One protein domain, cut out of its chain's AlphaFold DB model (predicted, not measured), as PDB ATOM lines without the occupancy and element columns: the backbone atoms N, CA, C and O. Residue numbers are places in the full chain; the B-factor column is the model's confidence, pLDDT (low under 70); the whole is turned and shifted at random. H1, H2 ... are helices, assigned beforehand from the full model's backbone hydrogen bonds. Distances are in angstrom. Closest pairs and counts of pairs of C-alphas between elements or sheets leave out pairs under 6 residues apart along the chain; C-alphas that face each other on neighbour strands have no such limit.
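What this domain is: This is residues 256 to 318 of the 328 residues of an uncharacterized protein of Penicillium sp. 'occitanis' (UniProt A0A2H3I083). This domain has little regular structure: it is mostly loop, with a short helix, H1, at one end of an elongated outline and a second, H2, farther along. After H2 a loop makes the other end, and the rest of the long unnamed stretch folds back toward H1. The printed part has 63 residues, of which 21 lie in the two named helices, H1 then H2, with no named strand; the class is all helix. It is compact, with a radius of gyration of the C-alphas of 11.3 A and spans of 34 by 22 by 16 A.

Where its parts are: H1, residues 256 to 265, begins at C-alpha 256 (-15.257, 32.696, 10.323) and is 14.0 A long. H2, residues 278 to 288, is 15.1 A long and ends at C-alpha 288 (-25.452, 50.192, -6.747).

How they stand to each other: H1 and H2 are apart. In both, every O i to N i+4 pair is within hydrogen-bond range.

The domain as a whole: The C-alphas of Ala 256 and Asn 291, the two farthest apart, are 34.0 A apart. The C-alphas of Ala 256 and Cys 318, first and last printed, are 12.2 A apart. H1 to H2 is a long link of 12 residues; residues 289 to 318 have no named element. The printed part has no cut, and no printed residue is under 70 in pLDDT.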
ATOM      1  N   ALA A 256     -16.659  33.111  10.325       75.00
ATOM      2  CA  ALA A 256     -15.257  32.696  10.323       75.00
ATOM      3  C   ALA A 256     -14.821  32.156   8.949       75.00
ATOM      4  O   ALA A 256     -13.749  32.509   8.468       75.00
ATOM      5  N   GLU A 257     -15.681  31.367   8.304       77.50
ATOM      6  CA  GLU A 257     -15.510  30.890   6.929       77.50
ATOM      7  C   GLU A 257     -15.513  32.058   5.934       77.50
ATOM      8  O   GLU A 257     -14.555  32.207   5.186       77.50
ATOM      9  N   ALA A 258     -16.483  32.976   6.030       74.31
ATOM     10  CA  ALA A 258     -16.544  34.179   5.191       74.31
ATOM     11  C   ALA A 258     -15.262  35.037   5.265       74.31
ATOM     12  O   ALA A 258     -14.776  35.550   4.259       74.31
ATOM     13  N   PHE A 259     -14.691  35.192   6.465       76.88
ATOM     14  CA  PHE A 259     -13.438  35.925   6.676       76.88
ATOM     15  C   PHE A 259     -12.214  35.139   6.180       76.88
ATOM     16  O   PHE A 259     -11.260  35.754   5.706       76.88
ATOM     17  N   ALA A 260     -12.228  33.805   6.263       79.06
ATOM     18  CA  ALA A 260     -11.171  32.953   5.721       79.06
ATOM     19  C   ALA A 260     -11.176  32.954   4.184       79.06
ATOM     20  O   ALA A 260     -10.125  33.135   3.574       79.06
ATOM     21  N   GLU A 261     -12.350  32.842   3.559       78.38
ATOM     22  CA  GLU A 261     -12.545  33.001   2.115       78.38
ATOM     23  C   GLU A 261     -12.119  34.395   1.653       78.38
ATOM     24  O   GLU A 261     -11.396  34.516   0.666       78.38
ATOM     25  N   PHE A 262     -12.492  35.451   2.382       80.44
ATOM     26  CA  PHE A 262     -12.065  36.821   2.091       80.44
ATOM     27  C   PHE A 262     -10.539  36.986   2.182       80.44
ATOM     28  O   PHE A 262      -9.930  37.514   1.258       80.44
ATOM     29  N   ALA A 263      -9.895  36.468   3.232       81.06
ATOM     30  CA  ALA A 263      -8.438  36.525   3.386       81.06
ATOM     31  C   ALA A 263      -7.676  35.650   2.368       81.06
ATOM     32  O   ALA A 263      -6.553  35.978   1.987       81.06
ATOM     33  N   ALA A 264      -8.273  34.546   1.909       82.25
ATOM     34  CA  ALA A 264      -7.727  33.715   0.836       82.25
ATOM     35  C   ALA A 264      -7.949  34.335  -0.553       82.25
ATOM     36  O   ALA A 264      -7.161  34.115  -1.475       82.25
ATOM     37  N   SER A 265      -9.029  35.101  -0.727       79.94
ATOM     38  CA  SER A 265      -9.369  35.735  -1.997       79.94
ATOM     39  C   SER A 265      -8.679  37.082  -2.203       79.94
ATOM     40  O   SER A 265      -8.320  37.368  -3.347       79.94
ATOM     41  N   TYR A 266      -8.438  37.839  -1.133       83.19
ATOM     42  CA  TYR A 266      -7.819  39.160  -1.138       83.19
ATOM     43  C   TYR A 266      -6.675  39.229  -0.114       83.19
ATOM     44  O   TYR A 266      -6.891  39.223   1.096       83.19
ATOM     45  N   THR A 267      -5.435  39.330  -0.601       79.75
ATOM     46  CA  THR A 267      -4.226  39.445   0.243       79.75
ATOM     47  C   THR A 267      -4.099  40.805   0.935       79.75
ATOM     48  O   THR A 267      -3.427  40.930   1.959       79.75
ATOM     49  N   THR A 268      -4.753  41.822   0.384       76.38
ATOM     50  CA  THR A 268      -4.915  43.168   0.934       76.38
ATOM     51  C   THR A 268      -6.400  43.489   0.956       76.38
ATOM     52  O   THR A 268      -7.094  43.130   0.009       76.38
ATOM     53  N   SER A 269      -6.894  44.171   1.995       77.81
ATOM     54  CA  SER A 269      -8.307  44.572   2.034       77.81
ATOM     55  C   SER A 269      -8.603  45.484   0.837       77.81
ATOM     56  O   SER A 269      -8.016  46.567   0.786       77.81
ATOM     57  N   PRO A 270      -9.466  45.075  -0.110       81.31
ATOM     58  CA  PRO A 270      -9.807  45.897  -1.256       81.31
ATOM     59  C   PRO A 270     -10.517  47.164  -0.760       81.31
ATOM     60  O   PRO A 270     -11.315  47.103   0.182       81.31
ATOM     61  N   ALA A 271     -10.204  48.310  -1.367       82.00
ATOM     62  CA  ALA A 271     -10.777  49.613  -1.020       82.00
ATOM     63  C   ALA A 271     -11.565  50.230  -2.188       82.00
ATOM     64  O   ALA A 271     -12.589  50.879  -1.960       82.00
ATOM     65  N   ILE A 272     -11.126  49.982  -3.426       88.62
ATOM     66  CA  ILE A 272     -11.764  50.462  -4.659       88.62
ATOM     67  C   ILE A 272     -12.287  49.308  -5.520       88.62
ATOM     68  O   ILE A 272     -11.852  48.166  -5.388       88.62
ATOM     69  N   LEU A 273     -13.216  49.603  -6.434       84.19
ATOM     70  CA  LEU A 273     -13.785  48.610  -7.355       84.19
ATOM     71  C   LEU A 273     -12.723  47.895  -8.210       84.19
ATOM     72  O   LEU A 273     -12.921  46.734  -8.558       84.19
ATOM     73  N   ALA A 274     -11.591  48.540  -8.513       84.69
ATOM     74  CA  ALA A 274     -10.464  47.914  -9.213       84.69
ATOM     75  C   ALA A 274      -9.814  46.747  -8.441       84.69
ATOM     76  O   ALA A 274      -9.247  45.852  -9.064       84.69
ATOM     77  N   ASP A 275      -9.894  46.747  -7.107       84.88
ATOM     78  CA  ASP A 275      -9.294  45.712  -6.256       84.88
ATOM     79  C   ASP A 275     -10.164  44.441  -6.185       84.88
ATOM     80  O   ASP A 275      -9.729  43.410  -5.667       84.88
ATOM     81  N   LEU A 276     -11.412  44.515  -6.660       84.62
ATOM     82  CA  LEU A 276     -12.407  43.452  -6.553       84.62
ATOM     83  C   LEU A 276     -12.273  42.393  -7.647       84.62
ATOM     84  O   LEU A 276     -12.016  42.669  -8.819       84.62
ATOM     85  N   LYS A 277     -12.575  41.147  -7.281       86.31
ATOM     86  CA  LYS A 277     -12.808  40.071  -8.245       86.31
ATOM     87  C   LYS A 277     -14.095  40.337  -9.012       86.31
ATOM     88  O   LYS A 277     -15.067  40.845  -8.459       86.31
ATOM     89  N   VAL A 278     -14.130  39.867 -10.259       85.44
ATOM     90  CA  VAL A 278     -15.262  40.020 -11.193       85.44
ATOM     91  C   VAL A 278     -16.617  39.683 -10.553       85.44
ATOM     92  O   VAL A 278     -17.571  40.419 -10.762       85.44
ATOM     93  N   LYS A 279     -16.692  38.627  -9.725       84.31
ATOM     94  CA  LYS A 279     -17.924  38.225  -9.018       84.31
ATOM     95  C   LYS A 279     -18.424  39.287  -8.030       84.31
ATOM     96  O   LYS A 279     -19.599  39.631  -8.042       84.31
ATOM     97  N   ASP A 280     -17.537  39.825  -7.199       85.25
ATOM     98  CA  ASP A 280     -17.894  40.829  -6.190       85.25
ATOM     99  C   ASP A 280     -18.153  42.200  -6.833       85.25
ATOM    100  O   ASP A 280     -19.019  42.953  -6.385       85.25
ATOM    101  N   LEU A 281     -17.444  42.500  -7.928       86.06
ATOM    102  CA  LEU A 281     -17.664  43.687  -8.754       86.06
ATOM    103  C   LEU A 281     -19.043  43.625  -9.420       86.06
ATOM    104  O   LEU A 281     -19.784  44.601  -9.376       86.06
ATOM    105  N   GLU A 282     -19.435  42.468  -9.957       87.19
ATOM    106  CA  GLU A 282     -20.776  42.237 -10.500       87.19
ATOM    107  C   GLU A 282     -21.874  42.381  -9.432       87.19
ATOM    108  O   GLU A 282     -22.921  42.969  -9.713       87.19
ATOM    109  N   ILE A 283     -21.641  41.917  -8.199       86.06
ATOM    110  CA  ILE A 283     -22.573  42.144  -7.083       86.06
ATOM    111  C   ILE A 283     -22.735  43.650  -6.825       86.06
ATOM    112  O   ILE A 283     -23.865  44.134  -6.772       86.06
ATOM    113  N   GLN A 284     -21.646  44.421  -6.737       87.38
ATOM    114  CA  GLN A 284     -21.756  45.876  -6.556       87.38
ATOM    115  C   GLN A 284     -22.388  46.585  -7.759       87.38
ATOM    116  O   GLN A 284     -23.199  47.490  -7.566       87.38
ATOM    117  N   ALA A 285     -22.099  46.143  -8.984       85.62
ATOM    118  CA  ALA A 285     -22.735  46.646 -10.196       85.62
ATOM    119  C   ALA A 285     -24.260  46.475 -10.134       85.62
ATOM    120  O   ALA A 285     -24.998  47.441 -10.301       85.62
ATOM    121  N   ARG A 286     -24.735  45.266  -9.811       85.31
ATOM    122  CA  ARG A 286     -26.168  44.950  -9.715       85.31
ATOM    123  C   ARG A 286     -26.877  45.718  -8.591       85.31
ATOM    124  O   ARG A 286     -28.022  46.113  -8.779       85.31
ATOM    125  N   PHE A 287     -26.222  45.934  -7.446       83.12
ATOM    126  CA  PHE A 287     -26.832  46.608  -6.287       83.12
ATOM    127  C   PHE A 287     -26.781  48.143  -6.347       83.12
ATOM    128  O   PHE A 287     -27.759  48.789  -5.978       83.12
ATOM    129  N   PHE A 288     -25.671  48.737  -6.795       82.50
ATOM    130  CA  PHE A 288     -25.452  50.192  -6.747       82.50
ATOM    131  C   PHE A 288     -25.490  50.870  -8.122       82.50
ATOM    132  O   PHE A 288     -25.798  52.057  -8.213       82.50
ATOM    133  N   PHE A 289     -25.217  50.131  -9.200       80.81
ATOM    134  CA  PHE A 289     -25.086  50.666 -10.558       80.81
ATOM    135  C   PHE A 289     -25.994  49.943 -11.559       80.81
ATOM    136  O   PHE A 289     -25.598  49.653 -12.684       80.81
ATOM    137  N   TYR A 290     -27.244  49.702 -11.157       76.81
ATOM    138  CA  TYR A 290     -28.278  48.997 -11.927       76.81
ATOM    139  C   TYR A 290     -28.520  49.530 -13.359       76.81
ATOM    140  O   TYR A 290     -29.035  48.800 -14.201       76.81
ATOM    141  N   ASN A 291     -28.133  50.780 -13.641       75.62
ATOM    142  CA  ASN A 291     -28.234  51.431 -14.954       75.62
ATOM    143  C   ASN A 291     -26.925  51.447 -15.770       75.62
ATOM    144  O   ASN A 291     -26.921  51.980 -16.878       75.62
ATOM    145  N   SER A 292     -25.804  50.953 -15.241       74.94
ATOM    146  CA  SER A 292     -24.482  51.071 -15.873       74.94
ATOM    147  C   SER A 292     -23.911  49.702 -16.219       74.94
ATOM    148  O   SER A 292     -24.007  48.757 -15.437       74.94
ATOM    149  N   ASN A 293     -23.276  49.579 -17.387       74.44
ATOM    150  CA  ASN A 293     -22.616  48.329 -17.740       74.44
ATOM    151  C   ASN A 293     -21.406  48.092 -16.824       74.44
ATOM    152  O   ASN A 293     -20.654  49.020 -16.538       74.44
ATOM    153  N   ILE A 294     -21.155  46.835 -16.444       74.94
ATOM    154  CA  ILE A 294     -19.998  46.413 -15.633       74.94
ATOM    155  C   ILE A 294     -18.667  46.944 -16.214       74.94
ATOM    156  O   ILE A 294     -17.750  47.272 -15.467       74.94
ATOM    157  N   LYS A 295     -18.573  47.074 -17.547       73.12
ATOM    158  CA  LYS A 295     -17.392  47.582 -18.272       73.12
ATOM    159  C   LYS A 295     -17.272  49.111 -18.320       73.12
ATOM    160  O   LYS A 295     -16.218  49.616 -18.686       73.12
ATOM    161  N   GLU A 296     -18.342  49.829 -17.993       79.19
ATOM    162  CA  GLU A 296     -18.421  51.297 -17.969       79.19
ATOM    163  C   GLU A 296     -18.326  51.852 -16.539       79.19
ATOM    164  O   GLU A 296     -18.371  53.066 -16.331       79.19
ATOM    165  N   LEU A 297     -18.195  50.973 -15.539       80.19
ATOM    166  CA  LEU A 297     -18.005  51.376 -14.156       80.19
ATOM    167  C   LEU A 297     -16.634  52.015 -13.964       80.19
ATOM    168  O   LEU A 297     -15.596  51.450 -14.301       80.19
ATOM    169  N   ASP A 298     -16.653  53.186 -13.343       83.31
ATOM    170  CA  ASP A 298     -15.462  53.858 -12.853       83.31
ATOM    171  C   ASP A 298     -14.837  53.038 -11.713       83.31
ATOM    172  O   ASP A 298     -15.284  53.073 -10.564       83.31
ATOM    173  N   LEU A 299     -13.792  52.286 -12.061       84.69
ATOM    174  CA  LEU A 299     -13.082  51.381 -11.158       84.69
ATOM    175  C   LEU A 299     -12.339  52.104 -10.019       84.69
ATOM    176  O   LEU A 299     -11.885  51.446  -9.083       84.69
ATOM    177  N   THR A 300     -12.224  53.437 -10.071       85.50
ATOM    178  CA  THR A 300     -11.622  54.241  -8.994       85.50
ATOM    179  C   THR A 300     -12.573  54.478  -7.819       85.50
ATOM    180  O   THR A 300     -12.137  54.928  -6.758       85.50
ATOM    181  N   ARG A 301     -13.866  54.163  -7.978       85.44
ATOM    182  CA  ARG A 301     -14.876  54.348  -6.930       85.44
ATOM    183  C   ARG A 301     -14.631  53.439  -5.724       85.44
ATOM    184  O   ARG A 301     -14.181  52.302  -5.900       85.44
ATOM    185  N   PRO A 302     -14.972  53.904  -4.508       88.94
ATOM    186  CA  PRO A 302     -14.908  53.079  -3.316       88.94
ATOM    187  C   PRO A 302     -15.913  51.926  -3.388       88.94
ATOM    188  O   PRO A 302     -17.007  52.039  -3.942       88.94
ATOM    189  N   ILE A 303     -15.531  50.815  -2.772       89.50
ATOM    190  CA  ILE A 303     -16.394  49.655  -2.518       89.50
ATOM    191  C   ILE A 303     -17.502  50.064  -1.557       89.50
ATOM    192  O   ILE A 303     -17.211  50.672  -0.533       89.50
ATOM    193  N   SER A 304     -18.743  49.664  -1.824       88.62
ATOM    194  CA  SER A 304     -19.874  49.877  -0.912       88.62
ATOM    195  C   SER A 304     -20.471  48.556  -0.419       88.62
ATOM    196  O   SER A 304     -20.650  47.590  -1.164       88.62
ATOM    197  N   CYS A 305     -20.762  48.500   0.881       88.75
ATOM    198  CA  CYS A 305     -21.314  47.321   1.533       88.75
ATOM    199  C   CYS A 305     -22.818  47.205   1.261       88.75
ATOM    200  O   CYS A 305     -23.586  48.089   1.637       88.75
ATOM    201  N   THR A 306     -23.271  46.087   0.689       85.62
ATOM    202  CA  THR A 306     -24.698  45.866   0.378       85.62
ATOM    203  C   THR A 306     -25.602  45.699   1.608       85.62
ATOM    204  O   THR A 306     -26.818  45.726   1.464       85.62
ATOM    205  N   GLU A 307     -25.043  45.551   2.817       85.94
ATOM    206  CA  GLU A 307     -25.818  45.408   4.061       85.94
ATOM    207  C   GLU A 307     -25.996  46.719   4.832       85.94
ATOM    208  O   GLU A 307     -27.085  46.996   5.328       85.94
ATOM    209  N   CYS A 308     -24.934  47.517   4.975       86.56
ATOM    210  CA  CYS A 308     -24.958  48.753   5.767       86.56
ATOM    211  C   CYS A 308     -24.884  50.032   4.918       86.56
ATOM    212  O   CYS A 308     -24.977  51.126   5.472       86.56
ATOM    213  N   LEU A 309     -24.710  49.894   3.598       86.88
ATOM    214  CA  LEU A 309     -24.573  50.976   2.614       86.88
ATOM    215  C   LEU A 309     -23.402  51.941   2.886       86.88
ATOM    216  O   LEU A 309     -23.360  53.037   2.335       86.88
ATOM    217  N   GLN A 310     -22.438  51.537   3.721       85.69
ATOM    218  CA  GLN A 310     -21.210  52.289   3.978       85.69
ATOM    219  C   GLN A 310     -20.078  51.838   3.054       85.69
ATOM    220  O   GLN A 310     -20.012  50.683   2.630       85.69
ATOM    221  N   GLU A 311     -19.165  52.762   2.782       88.31
ATOM    222  CA  GLU A 311     -17.995  52.532   1.941       88.31
ATOM    223  C   GLU A 311     -16.883  51.744   2.670       88.31
ATOM    224  O   GLU A 311     -16.815  51.688   3.902       88.31
ATOM    225  N   GLY A 312     -15.986  51.132   1.894       84.19
ATOM    226  CA  GLY A 312     -14.727  50.538   2.348       84.19
ATOM    227  C   GLY A 312     -14.766  49.069   2.785       84.19
ATOM    228  O   GLY A 312     -13.762  48.591   3.308       84.19
ATOM    229  N   HIS A 313     -15.875  48.339   2.612       86.12
ATOM    230  CA  HIS A 313     -15.933  46.901   2.930       86.12
ATOM    231  C   HIS A 313     -17.046  46.136   2.189       86.12
ATOM    232  O   HIS A 313     -18.028  46.721   1.738       86.12
ATOM    233  N   LEU A 314     -16.907  44.807   2.101       85.56
ATOM    234  CA  LEU A 314     -17.934  43.896   1.578       85.56
ATOM    235  C   LEU A 314     -18.889  43.409   2.682       85.56
ATOM    236  O   LEU A 314     -18.508  43.305   3.849       85.56
ATOM    237  N   SER A 315     -20.103  43.015   2.293       83.88
ATOM    238  CA  SER A 315     -21.148  42.456   3.172       83.88
ATOM    239  C   SER A 315     -20.688  41.245   3.995       83.88
ATOM    240  O   SER A 315     -21.024  41.119   5.171       83.88
ATOM    241  N   PHE A 316     -19.847  40.382   3.424       80.12
ATOM    242  CA  PHE A 316     -19.247  39.236   4.119       80.12
ATOM    243  C   PHE A 316     -18.396  39.631   5.340       80.12
ATOM    244  O   PHE A 316     -18.337  38.888   6.319       80.12
ATOM    245  N   VAL A 317     -17.789  40.821   5.301       81.19
ATOM    246  CA  VAL A 317     -16.859  41.359   6.313       81.19
ATOM    247  C   VAL A 317     -17.527  42.457   7.161       81.19
ATOM    248  O   VAL A 317     -16.893  43.095   8.000       81.19
ATOM    249  N   CYS A 318     -18.830  42.680   6.966       84.56
ATOM    250  CA  CYS A 318     -19.569  43.805   7.523       84.56
ATOM    251  C   CYS A 318     -19.562  43.826   9.068       84.56
ATOM    252  O   CYS A 318     -20.016  42.867   9.707       84.56
TER     253      CYS A 318